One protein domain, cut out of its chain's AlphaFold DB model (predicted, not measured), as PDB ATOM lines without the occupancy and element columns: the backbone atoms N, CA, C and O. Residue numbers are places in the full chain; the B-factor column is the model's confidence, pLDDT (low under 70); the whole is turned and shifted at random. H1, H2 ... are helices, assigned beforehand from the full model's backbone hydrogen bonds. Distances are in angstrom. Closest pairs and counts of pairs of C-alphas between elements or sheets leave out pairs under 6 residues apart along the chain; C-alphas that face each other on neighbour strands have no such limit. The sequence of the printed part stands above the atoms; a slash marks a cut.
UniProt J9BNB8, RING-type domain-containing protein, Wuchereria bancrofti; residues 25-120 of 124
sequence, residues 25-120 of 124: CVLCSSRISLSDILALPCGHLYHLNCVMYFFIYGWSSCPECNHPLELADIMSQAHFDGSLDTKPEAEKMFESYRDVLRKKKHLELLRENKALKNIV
ATOM      1  N   CYS A  25     -16.826 -19.501   3.106       90.00
ATOM      2  CA  CYS A  25     -15.676 -18.733   2.652       90.00
ATOM      3  C   CYS A  25     -14.738 -19.639   1.854       90.00
ATOM      4  O   CYS A  25     -14.188 -20.593   2.405       90.00
ATOM      5  N   VAL A  26     -14.514 -19.335   0.575       89.06
ATOM      6  CA  VAL A  26     -13.648 -20.140  -0.308       89.06
ATOM      7  C   VAL A  26     -12.178 -20.103   0.136       89.06
ATOM      8  O   VAL A  26     -11.443 -21.063  -0.071       89.06
ATOM      9  N   LEU A  27     -11.752 -19.040   0.827       88.81
ATOM     10  CA  LEU A  27     -10.366 -18.866   1.281       88.81
ATOM     11  C   LEU A  27      -9.972 -19.815   2.423       88.81
ATOM     12  O   LEU A  27      -8.811 -20.196   2.530       88.81
ATOM     13  N   CYS A  28     -10.922 -20.190   3.286       90.69
ATOM     14  CA  CYS A  28     -10.666 -21.042   4.457       90.69
ATOM     15  C   CYS A  28     -11.594 -22.264   4.548       90.69
ATOM     16  O   CYS A  28     -11.528 -23.023   5.515       90.69
ATOM     17  N   SER A  29     -12.486 -22.443   3.571       89.25
ATOM     18  CA  SER A  29     -13.493 -23.513   3.502       89.25
ATOM     19  C   SER A  29     -14.431 -23.606   4.717       89.25
ATOM     20  O   SER A  29     -15.067 -24.635   4.941       89.25
ATOM     21  N   SER A  30     -14.544 -22.536   5.511       90.25
ATOM     22  CA  SER A  30     -15.374 -22.487   6.721       90.25
ATOM     23  C   SER A  30     -16.635 -21.648   6.509       90.25
ATOM     24  O   SER A  30     -16.685 -20.785   5.631       90.25
ATOM     25  N   ARG A  31     -17.683 -21.896   7.307       88.44
ATOM     26  CA  ARG A  31     -18.935 -21.121   7.241       88.44
ATOM     27  C   ARG A  31     -18.686 -19.660   7.609       88.44
ATOM     28  O   ARG A  31     -17.943 -19.379   8.547       88.44
ATOM     29  N   ILE A  32     -19.337 -18.754   6.892       85.31
ATOM     30  CA  ILE A  32     -19.308 -17.322   7.171       85.31
ATOM     31  C   ILE A  32     -20.392 -16.992   8.195       85.31
ATOM     32  O   ILE A  32     -21.521 -17.481   8.095       85.31
ATOM     33  N   SER A  33     -20.044 -16.187   9.199       80.50
ATOM     34  CA  SER A  33     -21.004 -15.636  10.148       80.50
ATOM     35  C   SER A  33     -21.394 -14.222   9.720       80.50
ATOM     36  O   SER A  33     -20.642 -13.532   9.039       80.50
ATOM     37  N   LEU A  34     -22.572 -13.753  10.126       74.62
ATOM     38  CA  LEU A  34     -22.990 -12.381   9.808       74.62
ATOM     39  C   LEU A  34     -22.082 -11.325  10.460       74.62
ATOM     40  O   LEU A  34     -21.993 -10.214   9.956       74.62
ATOM     41  N   SER A  35     -21.396 -11.674  11.552       74.44
ATOM     42  CA  SER A  35     -20.474 -10.785  12.266       74.44
ATOM     43  C   SER A  35     -19.120 -10.601  11.584       74.44
ATOM     44  O   SER A  35     -18.392  -9.679  11.934       74.44
ATOM     45  N   ASP A  36     -18.750 -11.473  10.648       78.00
ATOM     46  CA  ASP A  36     -17.439 -11.435   9.999       78.00
ATOM     47  C   ASP A  36     -17.516 -11.545   8.474       78.00
ATOM     48  O   ASP A  36     -16.494 -11.778   7.831       78.00
ATOM     49  N   ILE A  37     -18.699 -11.344   7.890       84.88
ATOM     50  CA  ILE A  37     -18.904 -11.347   6.444       84.88
ATOM     51  C   ILE A  37     -18.436 -10.041   5.798       84.88
ATOM     52  O   ILE A  37     -18.699  -8.944   6.285       84.88
ATOM     53  N   LEU A  38     -17.783 -10.170   4.651       84.38
ATOM     54  CA  LEU A  38     -17.399  -9.073   3.775       84.38
ATOM     55  C   LEU A  38     -17.759  -9.437   2.338       84.38
ATOM     56  O   LEU A  38     -17.595 -10.592   1.940       84.38
ATOM     57  N   ALA A  39     -18.226  -8.454   1.566       86.88
ATOM     58  CA  ALA A  39     -18.919  -8.722   0.319       86.88
ATOM     59  C   ALA A  39     -18.220  -8.377  -1.001       86.88
ATOM     60  O   ALA A  39     -18.856  -8.644  -1.992       86.88
ATOM     61  N   LEU A  40     -17.000  -7.847  -1.092       86.94
ATOM     62  CA  LEU A  40     -16.346  -7.342  -2.326       86.94
ATOM     63  C   LEU A  40     -17.212  -6.511  -3.332       86.94
ATOM     64  O   LEU A  40     -18.424  -6.645  -3.462       86.94
ATOM     65  N   PRO A  41     -16.628  -5.624  -4.154       85.75
ATOM     66  CA  PRO A  41     -17.378  -4.919  -5.210       85.75
ATOM     67  C   PRO A  41     -18.035  -5.850  -6.238       85.75
ATOM     68  O   PRO A  41     -19.072  -5.529  -6.812       85.75
ATOM     69  N   CYS A  42     -17.445  -7.028  -6.449       89.56
ATOM     70  CA  CYS A  42     -17.970  -8.048  -7.351       89.56
ATOM     71  C   CYS A  42     -19.094  -8.909  -6.746       89.56
ATOM     72  O   CYS A  42     -19.653  -9.734  -7.466       89.56
ATOM     73  N   GLY A  43     -19.410  -8.749  -5.455       86.94
ATOM     74  CA  GLY A  43     -20.478  -9.475  -4.762       86.94
ATOM     75  C   GLY A  43     -20.097 -10.842  -4.177       86.94
ATOM     76  O   GLY A  43     -20.967 -11.527  -3.641       86.94
ATOM     77  N   HIS A  44     -18.827 -11.258  -4.264       89.81
ATOM     78  CA  HIS A  44     -18.355 -12.503  -3.643       89.81
ATOM     79  C   HIS A  44     -18.119 -12.330  -2.138       89.81
ATOM     80  O   HIS A  44     -17.579 -11.320  -1.689       89.81
ATOM     81  N   LEU A  45     -18.515 -13.341  -1.361       88.38
ATOM     82  CA  LEU A  45     -18.585 -13.273   0.097       88.38
ATOM     83  C   LEU A  45     -17.442 -14.048   0.753       88.38
ATOM     84  O   LEU A  45     -17.207 -15.218   0.449       88.38
ATOM     85  N   TYR A  46     -16.800 -13.427   1.736       89.44
ATOM     86  CA  TYR A  46     -15.693 -14.014   2.488       89.44
ATOM     87  C   TYR A  46     -15.729 -13.582   3.949       89.44
ATOM     88  O   TYR A  46     -16.470 -12.674   4.323       89.44
ATOM     89  N   HIS A  47     -14.859 -14.176   4.768       88.75
ATOM     90  CA  HIS A  47     -14.532 -13.584   6.060       88.75
ATOM     91  C   HIS A  47     -13.697 -12.313   5.878       88.75
ATOM     92  O   HIS A  47     -12.720 -12.326   5.121       88.75
ATOM     93  N   LEU A  48     -13.999 -11.263   6.645       83.75
ATOM     94  CA  LEU A  48     -13.225 -10.017   6.693       83.75
ATOM     95  C   LEU A  48     -11.732 -10.296   6.922       83.75
ATOM     96  O   LEU A  48     -10.882  -9.798   6.187       83.75
ATOM     97  N   ASN A  49     -11.416 -11.168   7.884       84.38
ATOM     98  CA  ASN A  49     -10.037 -11.551   8.192       84.38
ATOM     99  C   ASN A  49      -9.361 -12.327   7.057       84.38
ATOM    100  O   ASN A  49      -8.173 -12.126   6.808       84.38
ATOM    101  N   CYS A  50     -10.092 -13.196   6.353       88.12
ATOM    102  CA  CYS A  50      -9.527 -13.949   5.236       88.12
ATOM    103  C   CYS A  50      -9.173 -13.021   4.073       88.12
ATOM    104  O   CYS A  50      -8.066 -13.108   3.545       88.12
ATOM    105  N   VAL A  51     -10.069 -12.098   3.716       86.38
ATOM    106  CA  VAL A  51      -9.801 -11.119   2.653       86.38
ATOM    107  C   VAL A  51      -8.648 -10.205   3.040       86.38
ATOM    108  O   VAL A  51      -7.726 -10.021   2.247       86.38
ATOM    109  N   MET A  52      -8.640  -9.696   4.273       81.94
ATOM    110  CA  MET A  52      -7.553  -8.844   4.750       81.94
ATOM    111  C   MET A  52      -6.203  -9.550   4.704       81.94
ATOM    112  O   MET A  52      -5.242  -8.988   4.184       81.94
ATOM    113  N   TYR A  53      -6.120 -10.795   5.180       83.56
ATOM    114  CA  TYR A  53      -4.887 -11.570   5.091       83.56
ATOM    115  C   TYR A  53      -4.407 -11.658   3.639       83.56
ATOM    116  O   TYR A  53      -3.277 -11.283   3.350       83.56
ATOM    117  N   PHE A  54      -5.276 -12.051   2.708       83.94
ATOM    118  CA  PHE A  54      -4.919 -12.180   1.293       83.94
ATOM    119  C   PHE A  54      -4.378 -10.875   0.684       83.94
ATOM    120  O   PHE A  54      -3.367 -10.902  -0.025       83.94
ATOM    121  N   PHE A  55      -4.951  -9.721   1.034       78.44
ATOM    122  CA  PHE A  55      -4.429  -8.425   0.593       78.44
ATOM    123  C   PHE A  55      -3.046  -8.096   1.160       78.44
ATOM    124  O   PHE A  55      -2.201  -7.577   0.427       78.44
ATOM    125  N   ILE A  56      -2.749  -8.445   2.421       75.62
ATOM    126  CA  ILE A  56      -1.394  -8.275   2.985       75.62
ATOM    127  C   ILE A  56      -0.370  -9.020   2.138       75.62
ATOM    128  O   ILE A  56       0.750  -8.535   1.958       75.62
ATOM    129  N   TYR A  57      -0.728 -10.180   1.588       79.31
ATOM    130  CA  TYR A  57       0.171 -10.971   0.751       79.31
ATOM    131  C   TYR A  57       0.269 -10.482  -0.698       79.31
ATOM    132  O   TYR A  57       1.087 -11.013  -1.442       79.31
ATOM    133  N   GLY A  58      -0.412  -9.390  -1.059       77.00
ATOM    134  CA  GLY A  58      -0.241  -8.709  -2.346       77.00
ATOM    135  C   GLY A  58      -1.267  -9.094  -3.404       77.00
ATOM    136  O   GLY A  58      -1.013  -8.906  -4.589       77.00
ATOM    137  N   TRP A  59      -2.411  -9.638  -2.995       84.12
ATOM    138  CA  TRP A  59      -3.536  -9.808  -3.902       84.12
ATOM    139  C   TRP A  59      -4.179  -8.462  -4.238       84.12
ATOM    140  O   TRP A  59      -4.368  -7.624  -3.359       84.12
ATOM    141  N   SER A  60      -4.530  -8.290  -5.510       86.69
ATOM    142  CA  SER A  60      -5.196  -7.101  -6.056       86.69
ATOM    143  C   SER A  60      -6.447  -7.456  -6.866       86.69
ATOM    144  O   SER A  60      -6.949  -6.641  -7.638       86.69
ATOM    145  N   SER A  61      -6.945  -8.688  -6.733       90.81
ATOM    146  CA  SER A  61      -8.131  -9.157  -7.441       90.81
ATOM    147  C   SER A  61      -8.897 -10.230  -6.665       90.81
ATOM    148  O   SER A  61      -8.378 -10.866  -5.746       90.81
ATOM    149  N   CYS A  62     -10.169 -10.410  -7.021       90.38
ATOM    150  CA  CYS A  62     -11.041 -11.422  -6.435       90.38
ATOM    151  C   CYS A  62     -10.577 -12.852  -6.796       90.38
ATOM    152  O   CYS A  62     -10.372 -13.125  -7.979       90.38
ATOM    153  N   PRO A  63     -10.502 -13.793  -5.832       87.56
ATOM    154  CA  PRO A  63     -10.141 -15.194  -6.093       87.56
ATOM    155  C   PRO A  63     -11.064 -15.929  -7.053       87.56
ATOM    156  O   PRO A  63     -10.628 -16.847  -7.742       87.56
ATOM    157  N   GLU A  64     -12.339 -15.556  -7.069       90.62
ATOM    158  CA  GLU A  64     -13.360 -16.290  -7.813       90.62
ATOM    159  C   GLU A  64     -13.542 -15.753  -9.233       90.62
ATOM    160  O   GLU A  64     -13.703 -16.529 -10.170       90.62
ATOM    161  N   CYS A  65     -13.493 -14.432  -9.417       92.25
ATOM    162  CA  CYS A  65     -13.795 -13.805 -10.708       92.25
ATOM    163  C   CYS A  65     -12.693 -12.891 -11.250       92.25
ATOM    164  O   CYS A  65     -12.869 -12.289 -12.308       92.25
ATOM    165  N   ASN A  66     -11.576 -12.758 -10.532       91.00
ATOM    166  CA  ASN A  66     -10.442 -11.909 -10.894       91.00
ATOM    167  C   ASN A  66     -10.796 -10.422 -11.102       91.00
ATOM    168  O   ASN A  66     -10.047  -9.682 -11.737       91.00
ATOM    169  N   HIS A  67     -11.932  -9.970 -10.561       91.19
ATOM    170  CA  HIS A  67     -12.291  -8.556 -10.540       91.19
ATOM    171  C   HIS A  67     -11.211  -7.767  -9.784       91.19
ATOM    172  O   HIS A  67     -10.861  -8.210  -8.688       91.19
ATOM    173  N   PRO A  68     -10.680  -6.655 -10.325       89.62
ATOM    174  CA  PRO A  68      -9.689  -5.832  -9.639       89.62
ATOM    175  C   PRO A  68     -10.228  -5.303  -8.317       89.62
ATOM    176  O   PRO A  68     -11.412  -4.992  -8.212       89.62
ATOM    177  N   LEU A  69      -9.365  -5.204  -7.316       85.75
ATOM    178  CA  LEU A  69      -9.740  -4.715  -6.003       85.75
ATOM    179  C   LEU A  69      -8.658  -3.804  -5.436       85.75
ATOM    180  O   LEU A  69      -7.474  -4.143  -5.446       85.75
ATOM    181  N   GLU A  70      -9.097  -2.704  -4.841       81.56
ATOM    182  CA  GLU A  70      -8.266  -1.817  -4.046       81.56
ATOM    183  C   GLU A  70      -8.554  -2.010  -2.557       81.56
ATOM    184  O   GLU A  70      -9.647  -2.399  -2.141       81.56
ATOM    185  N   LEU A  71      -7.580  -1.684  -1.705       74.25
ATOM    186  CA  LEU A  71      -7.778  -1.772  -0.255       74.25
ATOM    187  C   LEU A  71      -8.971  -0.920   0.214       74.25
ATOM    188  O   LEU A  71      -9.685  -1.307   1.138       74.25
ATOM    189  N   ALA A  72      -9.200   0.221  -0.440       75.50
ATOM    190  CA  ALA A  72     -10.323   1.108  -0.152       75.50
ATOM    191  C   ALA A  72     -11.682   0.403  -0.306       75.50
ATOM    192  O   ALA A  72     -12.570   0.622   0.518       75.50
ATOM    193  N   ASP A  73     -11.813  -0.500  -1.285       77.25
ATOM    194  CA  ASP A  73     -13.056  -1.222  -1.574       77.25
ATOM    195  C   ASP A  73     -13.474  -2.142  -0.424       77.25
ATOM    196  O   ASP A  73     -14.661  -2.332  -0.152       77.25
ATOM    197  N   ILE A  74     -12.491  -2.697   0.287       75.31
ATOM    198  CA  ILE A  74     -12.734  -3.540   1.454       75.31
ATOM    199  C   ILE A  74     -13.158  -2.694   2.655       75.31
ATOM    200  O   ILE A  74     -14.080  -3.059   3.385       75.31
ATOM    201  N   MET A  75     -12.480  -1.564   2.869       67.19
ATOM    202  CA  MET A  75     -12.709  -0.709   4.037       67.19
ATOM    203  C   MET A  75     -14.129  -0.136   4.057       67.19
ATOM    204  O   MET A  75     -14.734  -0.045   5.120       67.19
ATOM    205  N   SER A  76     -14.692   0.195   2.893       65.94
ATOM    206  CA  SER A  76     -16.051   0.737   2.797       65.94
ATOM    207  C   SER A  76     -17.150  -0.267   3.163       65.94
ATOM    208  O   SER A  76     -18.238   0.144   3.556       65.94
ATOM    209  N   GLN A  77     -16.893  -1.574   3.052       62.41
ATOM    210  CA  GLN A  77     -17.919  -2.609   3.218       62.41
ATOM    211  C   GLN A  77     -17.974  -3.238   4.616       62.41
ATOM    212  O   GLN A  77     -18.950  -3.911   4.939       62.41
ATOM    213  N   ALA A  78     -16.976  -3.001   5.467       59.50
ATOM    214  CA  ALA A  78     -16.913  -3.580   6.811       59.50
ATOM    215  C   ALA A  78     -17.918  -2.976   7.823       59.50
ATOM    216  O   ALA A  78     -17.933  -3.372   8.985       59.50
ATOM    217  N   HIS A  79     -18.766  -2.032   7.406       55.41
ATOM    218  CA  HIS A  79     -19.726  -1.319   8.261       55.41
ATOM    219  C   HIS A  79     -21.161  -1.886   8.206       55.41
ATOM    220  O   HIS A  79     -22.123  -1.139   8.357       55.41
ATOM    221  N   PHE A  80     -21.333  -3.188   7.955       52.28
ATOM    222  CA  PHE A  80     -22.660  -3.769   7.681       52.28
ATOM    223  C   PHE A  80     -23.556  -3.987   8.916       52.28
ATOM    224  O   PHE A  80     -24.753  -4.231   8.761       52.28
ATOM    225  N   ASP A  81     -23.019  -3.873  10.131       45.94
ATOM    226  CA  ASP A  81     -23.817  -3.850  11.358       45.94
ATOM    227  C   ASP A  81     -24.169  -2.397  11.702       45.94
ATOM    228  O   ASP A  81     -23.305  -1.589  12.036       45.94
ATOM    229  N   GLY A  82     -25.455  -2.059  11.620       48.03
ATOM    230  CA  GLY A  82     -26.004  -0.769  12.042       48.03
ATOM    231  C   GLY A  82     -25.907  -0.483  13.550       48.03
ATOM    232  O   GLY A  82     -26.567   0.444  14.016       48.03
ATOM    233  N   SER A  83     -25.133  -1.244  14.326       45.62
ATOM    234  CA  SER A  83     -24.786  -0.935  15.712       45.62
ATOM    235  C   SER A  83     -23.572  -0.000  15.776       45.62
ATOM    236  O   SER A  83     -22.437  -0.353  15.462       45.62
ATOM    237  N   LEU A  84     -23.818   1.241  16.193       46.19
ATOM    238  CA  LEU A  84     -22.843   2.334  16.253       46.19
ATOM    239  C   LEU A  84     -21.801   2.214  17.384       46.19
ATOM    240  O   LEU A  84     -20.984   3.124  17.533       46.19
ATOM    241  N   ASP A  85     -21.770   1.107  18.129       49.59
ATOM    242  CA  ASP A  85     -21.019   1.023  19.388       49.59
ATOM    243  C   ASP A  85     -19.658   0.296  19.290       49.59
ATOM    244  O   ASP A  85     -18.877   0.339  20.237       49.59
ATOM    245  N   THR A  86     -19.299  -0.301  18.143       52.03
ATOM    246  CA  THR A  86     -18.015  -1.030  17.939       52.03
ATOM    247  C   THR A  86     -17.002  -0.315  17.032       52.03
ATOM    248  O   THR A  86     -15.929  -0.849  16.735       52.03
ATOM    249  N   LYS A  87     -17.283   0.940  16.639       52.41
ATOM    250  CA  LYS A  87     -16.384   1.804  15.841       52.41
ATOM    251  C   LYS A  87     -14.901   1.783  16.266       52.41
ATOM    252  O   LYS A  87     -14.057   1.655  15.378       52.41
ATOM    253  N   PRO A  88     -14.537   1.876  17.563       60.28
ATOM    254  CA  PRO A  88     -13.130   1.973  17.941       60.28
ATOM    255  C   PRO A  88     -12.340   0.672  17.739       60.28
ATOM    256  O   PRO A  88     -11.141   0.751  17.480       60.28
ATOM    257  N   GLU A  89     -12.955  -0.513  17.840       58.50
ATOM    258  CA  GLU A  89     -12.251  -1.784  17.599       58.50
ATOM    259  C   GLU A  89     -11.932  -1.975  16.116       58.50
ATOM    260  O   GLU A  89     -10.788  -2.273  15.765       58.50
ATOM    261  N   ALA A  90     -12.928  -1.776  15.248       59.72
ATOM    262  CA  ALA A  90     -12.748  -1.927  13.809       59.72
ATOM    263  C   ALA A  90     -11.706  -0.926  13.289       59.72
ATOM    264  O   ALA A  90     -10.786  -1.300  12.566       59.72
ATOM    265  N   GLU A  91     -11.774   0.330  13.732       65.50
ATOM    266  CA  GLU A  91     -10.832   1.371  13.318       65.50
ATOM    267  C   GLU A  91      -9.402   1.119  13.821       65.50
ATOM    268  O   GLU A  91      -8.449   1.274  13.058       65.50
ATOM    269  N   LYS A  92      -9.228   0.620  15.055       72.25
ATOM    270  CA  LYS A  92      -7.915   0.165  15.552       72.25
ATOM    271  C   LYS A  92      -7.373  -1.016  14.752       72.25
ATOM    272  O   LYS A  92      -6.182  -1.042  14.441       72.25
ATOM    273  N   MET A  93      -8.228  -1.982  14.417       72.06
ATOM    274  CA  MET A  93      -7.851  -3.125  13.587       72.06
ATOM    275  C   MET A  93      -7.391  -2.656  12.200       72.06
ATOM    276  O   MET A  93      -6.357  -3.108  11.706       72.06
ATOM    277  N   PHE A  94      -8.092  -1.690  11.603       69.62
ATOM    278  CA  PHE A  94      -7.706  -1.107  10.320       69.62
ATOM    279  C   PHE A  94      -6.434  -0.254  10.395       69.62
ATOM    280  O   PHE A  94      -5.618  -0.324   9.477       69.62
ATOM    281  N   GLU A  95      -6.209   0.520  11.459       79.56
ATOM    282  CA  GLU A  95      -4.957   1.277  11.605       79.56
ATOM    283  C   GLU A  95      -3.764   0.335  11.804       79.56
ATOM    284  O   GLU A  95      -2.738   0.490  11.142       79.56
ATOM    285  N   SER A  96      -3.934  -0.717  12.612       80.25
ATOM    286  CA  SER A  96      -2.931  -1.776  12.749       80.25
ATOM    287  C   SER A  96      -2.593  -2.407  11.394       80.25
ATOM    288  O   SER A  96      -1.422  -2.603  11.060       80.25
ATOM    289  N   TYR A  97      -3.606  -2.655  10.565       74.62
ATOM    290  CA  TYR A  97      -3.425  -3.173   9.216       74.62
ATOM    291  C   TYR A  97      -2.654  -2.202   8.303       74.62
ATOM    292  O   TYR A  97      -1.714  -2.607   7.609       74.62
ATOM    293  N   ARG A  98      -2.992  -0.904   8.330       78.50
ATOM    294  CA  ARG A  98      -2.254   0.136   7.589       78.50
ATOM    295  C   ARG A  98      -0.783   0.164   7.987       78.50
ATOM    296  O   ARG A  98       0.073   0.266   7.109       78.50
ATOM    297  N   ASP A  99      -0.479   0.036   9.275       83.56
ATOM    298  CA  ASP A  99       0.898  -0.004   9.769       83.56
ATOM    299  C   ASP A  99       1.675  -1.212   9.243       83.56
ATOM    300  O   ASP A  99       2.821  -1.065   8.800       83.56
ATOM    301  N   VAL A 100       1.054  -2.396   9.211       81.81
ATOM    302  CA  VAL A 100       1.665  -3.601   8.626       81.81
ATOM    303  C   VAL A 100       1.997  -3.379   7.149       81.81
ATOM    304  O   VAL A 100       3.116  -3.682   6.721       81.81
ATOM    305  N   LEU A 101       1.080  -2.794   6.374       76.00
ATOM    306  CA  LEU A 101       1.316  -2.497   4.959       76.00
ATOM    307  C   LEU A 101       2.420  -1.454   4.746       76.00
ATOM    308  O   LEU A 101       3.306  -1.667   3.912       76.00
ATOM    309  N   ARG A 102       2.420  -0.357   5.521       84.75
ATOM    310  CA  ARG A 102       3.495   0.655   5.483       84.75
ATOM    311  C   ARG A 102       4.849   0.004   5.758       84.75
ATOM    312  O   ARG A 102       5.810   0.238   5.022       84.75
ATOM    313  N   LYS A 103       4.920  -0.859   6.776       86.44
ATOM    314  CA  LYS A 103       6.149  -1.559   7.161       86.44
ATOM    315  C   LYS A 103       6.608  -2.549   6.091       86.44
ATOM    316  O   LYS A 103       7.802  -2.587   5.803       86.44
ATOM    317  N   LYS A 104       5.693  -3.300   5.468       81.88
ATOM    318  CA  LYS A 104       6.008  -4.212   4.354       81.88
ATOM    319  C   LYS A 104       6.632  -3.449   3.181       81.88
ATOM    320  O   LYS A 104       7.722  -3.814   2.747       81.88
ATOM    321  N   LYS A 105       5.999  -2.352   2.747       82.50
ATOM    322  CA  LYS A 105       6.504  -1.489   1.665       82.50
ATOM    323  C   LYS A 105       7.883  -0.904   1.990       82.50
ATOM    324  O   LYS A 105       8.770  -0.889   1.144       82.50
ATOM    325  N   HIS A 106       8.089  -0.456   3.230       91.75
ATOM    326  CA  HIS A 106       9.392   0.044   3.674       91.75
ATOM    327  C   HIS A 106      10.474  -1.045   3.641       91.75
ATOM    328  O   HIS A 106      11.597  -0.798   3.205       91.75
ATOM    329  N   LEU A 107      10.136  -2.264   4.068       92.62
ATOM    330  CA  LEU A 107      11.062  -3.394   4.058       92.62
ATOM    331  C   LEU A 107      11.494  -3.771   2.633       92.62
ATOM    332  O   LEU A 107      12.651  -4.124   2.413       92.62
ATOM    333  N   GLU A 108      10.573  -3.693   1.675       92.75
ATOM    334  CA  GLU A 108      10.827  -3.942   0.256       92.75
ATOM    335  C   GLU A 108      11.776  -2.890  -0.337       92.75
ATOM    336  O   GLU A 108      12.833  -3.247  -0.858       92.75
ATOM    337  N   LEU A 109      11.508  -1.604  -0.086       92.81
ATOM    338  CA  LEU A 109      12.406  -0.503  -0.460       92.81
ATOM    339  C   LEU A 109      13.816  -0.656   0.129       92.81
ATOM    340  O   LEU A 109      14.811  -0.355  -0.534       92.81
ATOM    341  N   LEU A 110      13.939  -1.116   1.378       94.00
ATOM    342  CA  LEU A 110      15.246  -1.363   1.996       94.00
ATOM    343  C   LEU A 110      16.011  -2.493   1.298       94.00
ATOM    344  O   LEU A 110      17.232  -2.402   1.141       94.00
ATOM    345  N   ARG A 111      15.314  -3.553   0.871       94.62
ATOM    346  CA  ARG A 111      15.922  -4.663   0.120       94.62
ATOM    347  C   ARG A 111      16.434  -4.192  -1.236       94.62
ATOM    348  O   ARG A 111      17.576  -4.496  -1.574       94.62
ATOM    349  N   GLU A 112      15.642  -3.406  -1.958       94.25
ATOM    350  CA  GLU A 112      16.030  -2.819  -3.246       94.25
ATOM    351  C   GLU A 112      17.238  -1.891  -3.105       94.25
ATOM    352  O   GLU A 112      18.230  -2.051  -3.814       94.25
ATOM    353  N   ASN A 113      17.222  -0.980  -2.127       91.62
ATOM    354  CA  ASN A 113      18.355  -0.091  -1.858       91.62
ATOM    355  C   ASN A 113      19.634  -0.867  -1.523       91.62
ATOM    356  O   ASN A 113      20.724  -0.491  -1.955       91.62
ATOM    357  N   LYS A 114      19.520  -1.959  -0.758       94.25
ATOM    358  CA  LYS A 114      20.659  -2.829  -0.453       94.25
ATOM    359  C   LYS A 114      21.182  -3.527  -1.711       94.25
ATOM    360  O   LYS A 114      22.394  -3.574  -1.904       94.25
ATOM    361  N   ALA A 115      20.296  -4.032  -2.570       92.81
ATOM    362  CA  ALA A 115      20.678  -4.653  -3.835       92.81
ATOM    363  C   ALA A 115      21.387  -3.656  -4.768       92.81
ATOM    364  O   ALA A 115      22.453  -3.966  -5.295       92.81
ATOM    365  N   LEU A 116      20.857  -2.435  -4.894       90.44
ATOM    366  CA  LEU A 116      21.461  -1.364  -5.691       90.44
ATOM    367  C   LEU A 116      22.844  -0.973  -5.171       90.44
ATOM    368  O   LEU A 116      23.785  -0.889  -5.955       90.44
ATOM    369  N   LYS A 117      22.996  -0.791  -3.852       91.81
ATOM    370  CA  LYS A 117      24.306  -0.506  -3.243       91.81
ATOM    371  C   LYS A 117      25.326  -1.590  -3.569       91.81
ATOM    372  O   LYS A 117      26.436  -1.254  -3.964       91.81
ATOM    373  N   ASN A 118      24.934  -2.859  -3.463       89.56
ATOM    374  CA  ASN A 118      25.812  -3.981  -3.782       89.56
ATOM    375  C   ASN A 118      26.239  -3.984  -5.262       89.56
ATOM    376  O   ASN A 118      27.404  -4.240  -5.554       89.56
ATOM    377  N   ILE A 119      25.328  -3.673  -6.191       89.88
ATOM    378  CA  ILE A 119      25.639  -3.565  -7.627       89.88
ATOM    379  C   ILE A 119      26.628  -2.422  -7.881       89.88
ATOM    380  O   ILE A 119      27.615  -2.610  -8.587       89.88
ATOM    381  N   VAL A 120      26.397  -1.251  -7.282       89.75
ATOM    382  CA  VAL A 120      27.296  -0.095  -7.420       89.75
ATOM    383  C   VAL A 120      28.696  -0.425  -6.902       89.75
ATOM    384  O   VAL A 120      29.669  -0.089  -7.562       89.75
TER     385      VAL A 120
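Overview. This is residues 25 to 120 of the 124 residues of the protein "RING-type domain-containing protein" of Wuchereria bancrofti (UniProt J9BNB8). One long, straight helix, H3, runs past a small body of loops that holds the short helices H1 and H2, and its residues 105 to 120 stick out free. Look for 96 printed residues with three named helices, in the order H1, H2, H3, and no named strand; the class is all helix. The whole is loose, with a radius of gyration of the C-alphas of 16.4 A, and spans 56 by 32 by 21 A.

Arrangement. Start at H3, residues 87 to 120. H1, residues 48 to 56, is close but not clearly touching it; their closest C-alphas, of Ile 56 and Leu 101, are 6.7 A apart. They run the same way at a shallow tilt of 15 degrees. H2, residues 71 to 75, is close but not clearly touching H1; their closest C-alphas, of Phe 55 and Leu 71, are 7.5 A apart. H2 and H3 are only just apart, at 8.0 A between closest C-alphas. In H1, H2 and H3 every O i to N i+4 pair is within hydrogen-bond range.

Along the chain. Find C-alpha 87 at (-16.384, 1.804, 15.841); from there H3 runs 49.5 A to C-alpha 120 at (27.296, -0.095, -7.420). H1 measures 12.5 A and H2 6.6 A.

Size, cuts and confidence. The printed part has no cut. Both links, H1 to H2 and H2 to H3, are long. Confidence is low, under 70, at residues 75 to 91 and 94.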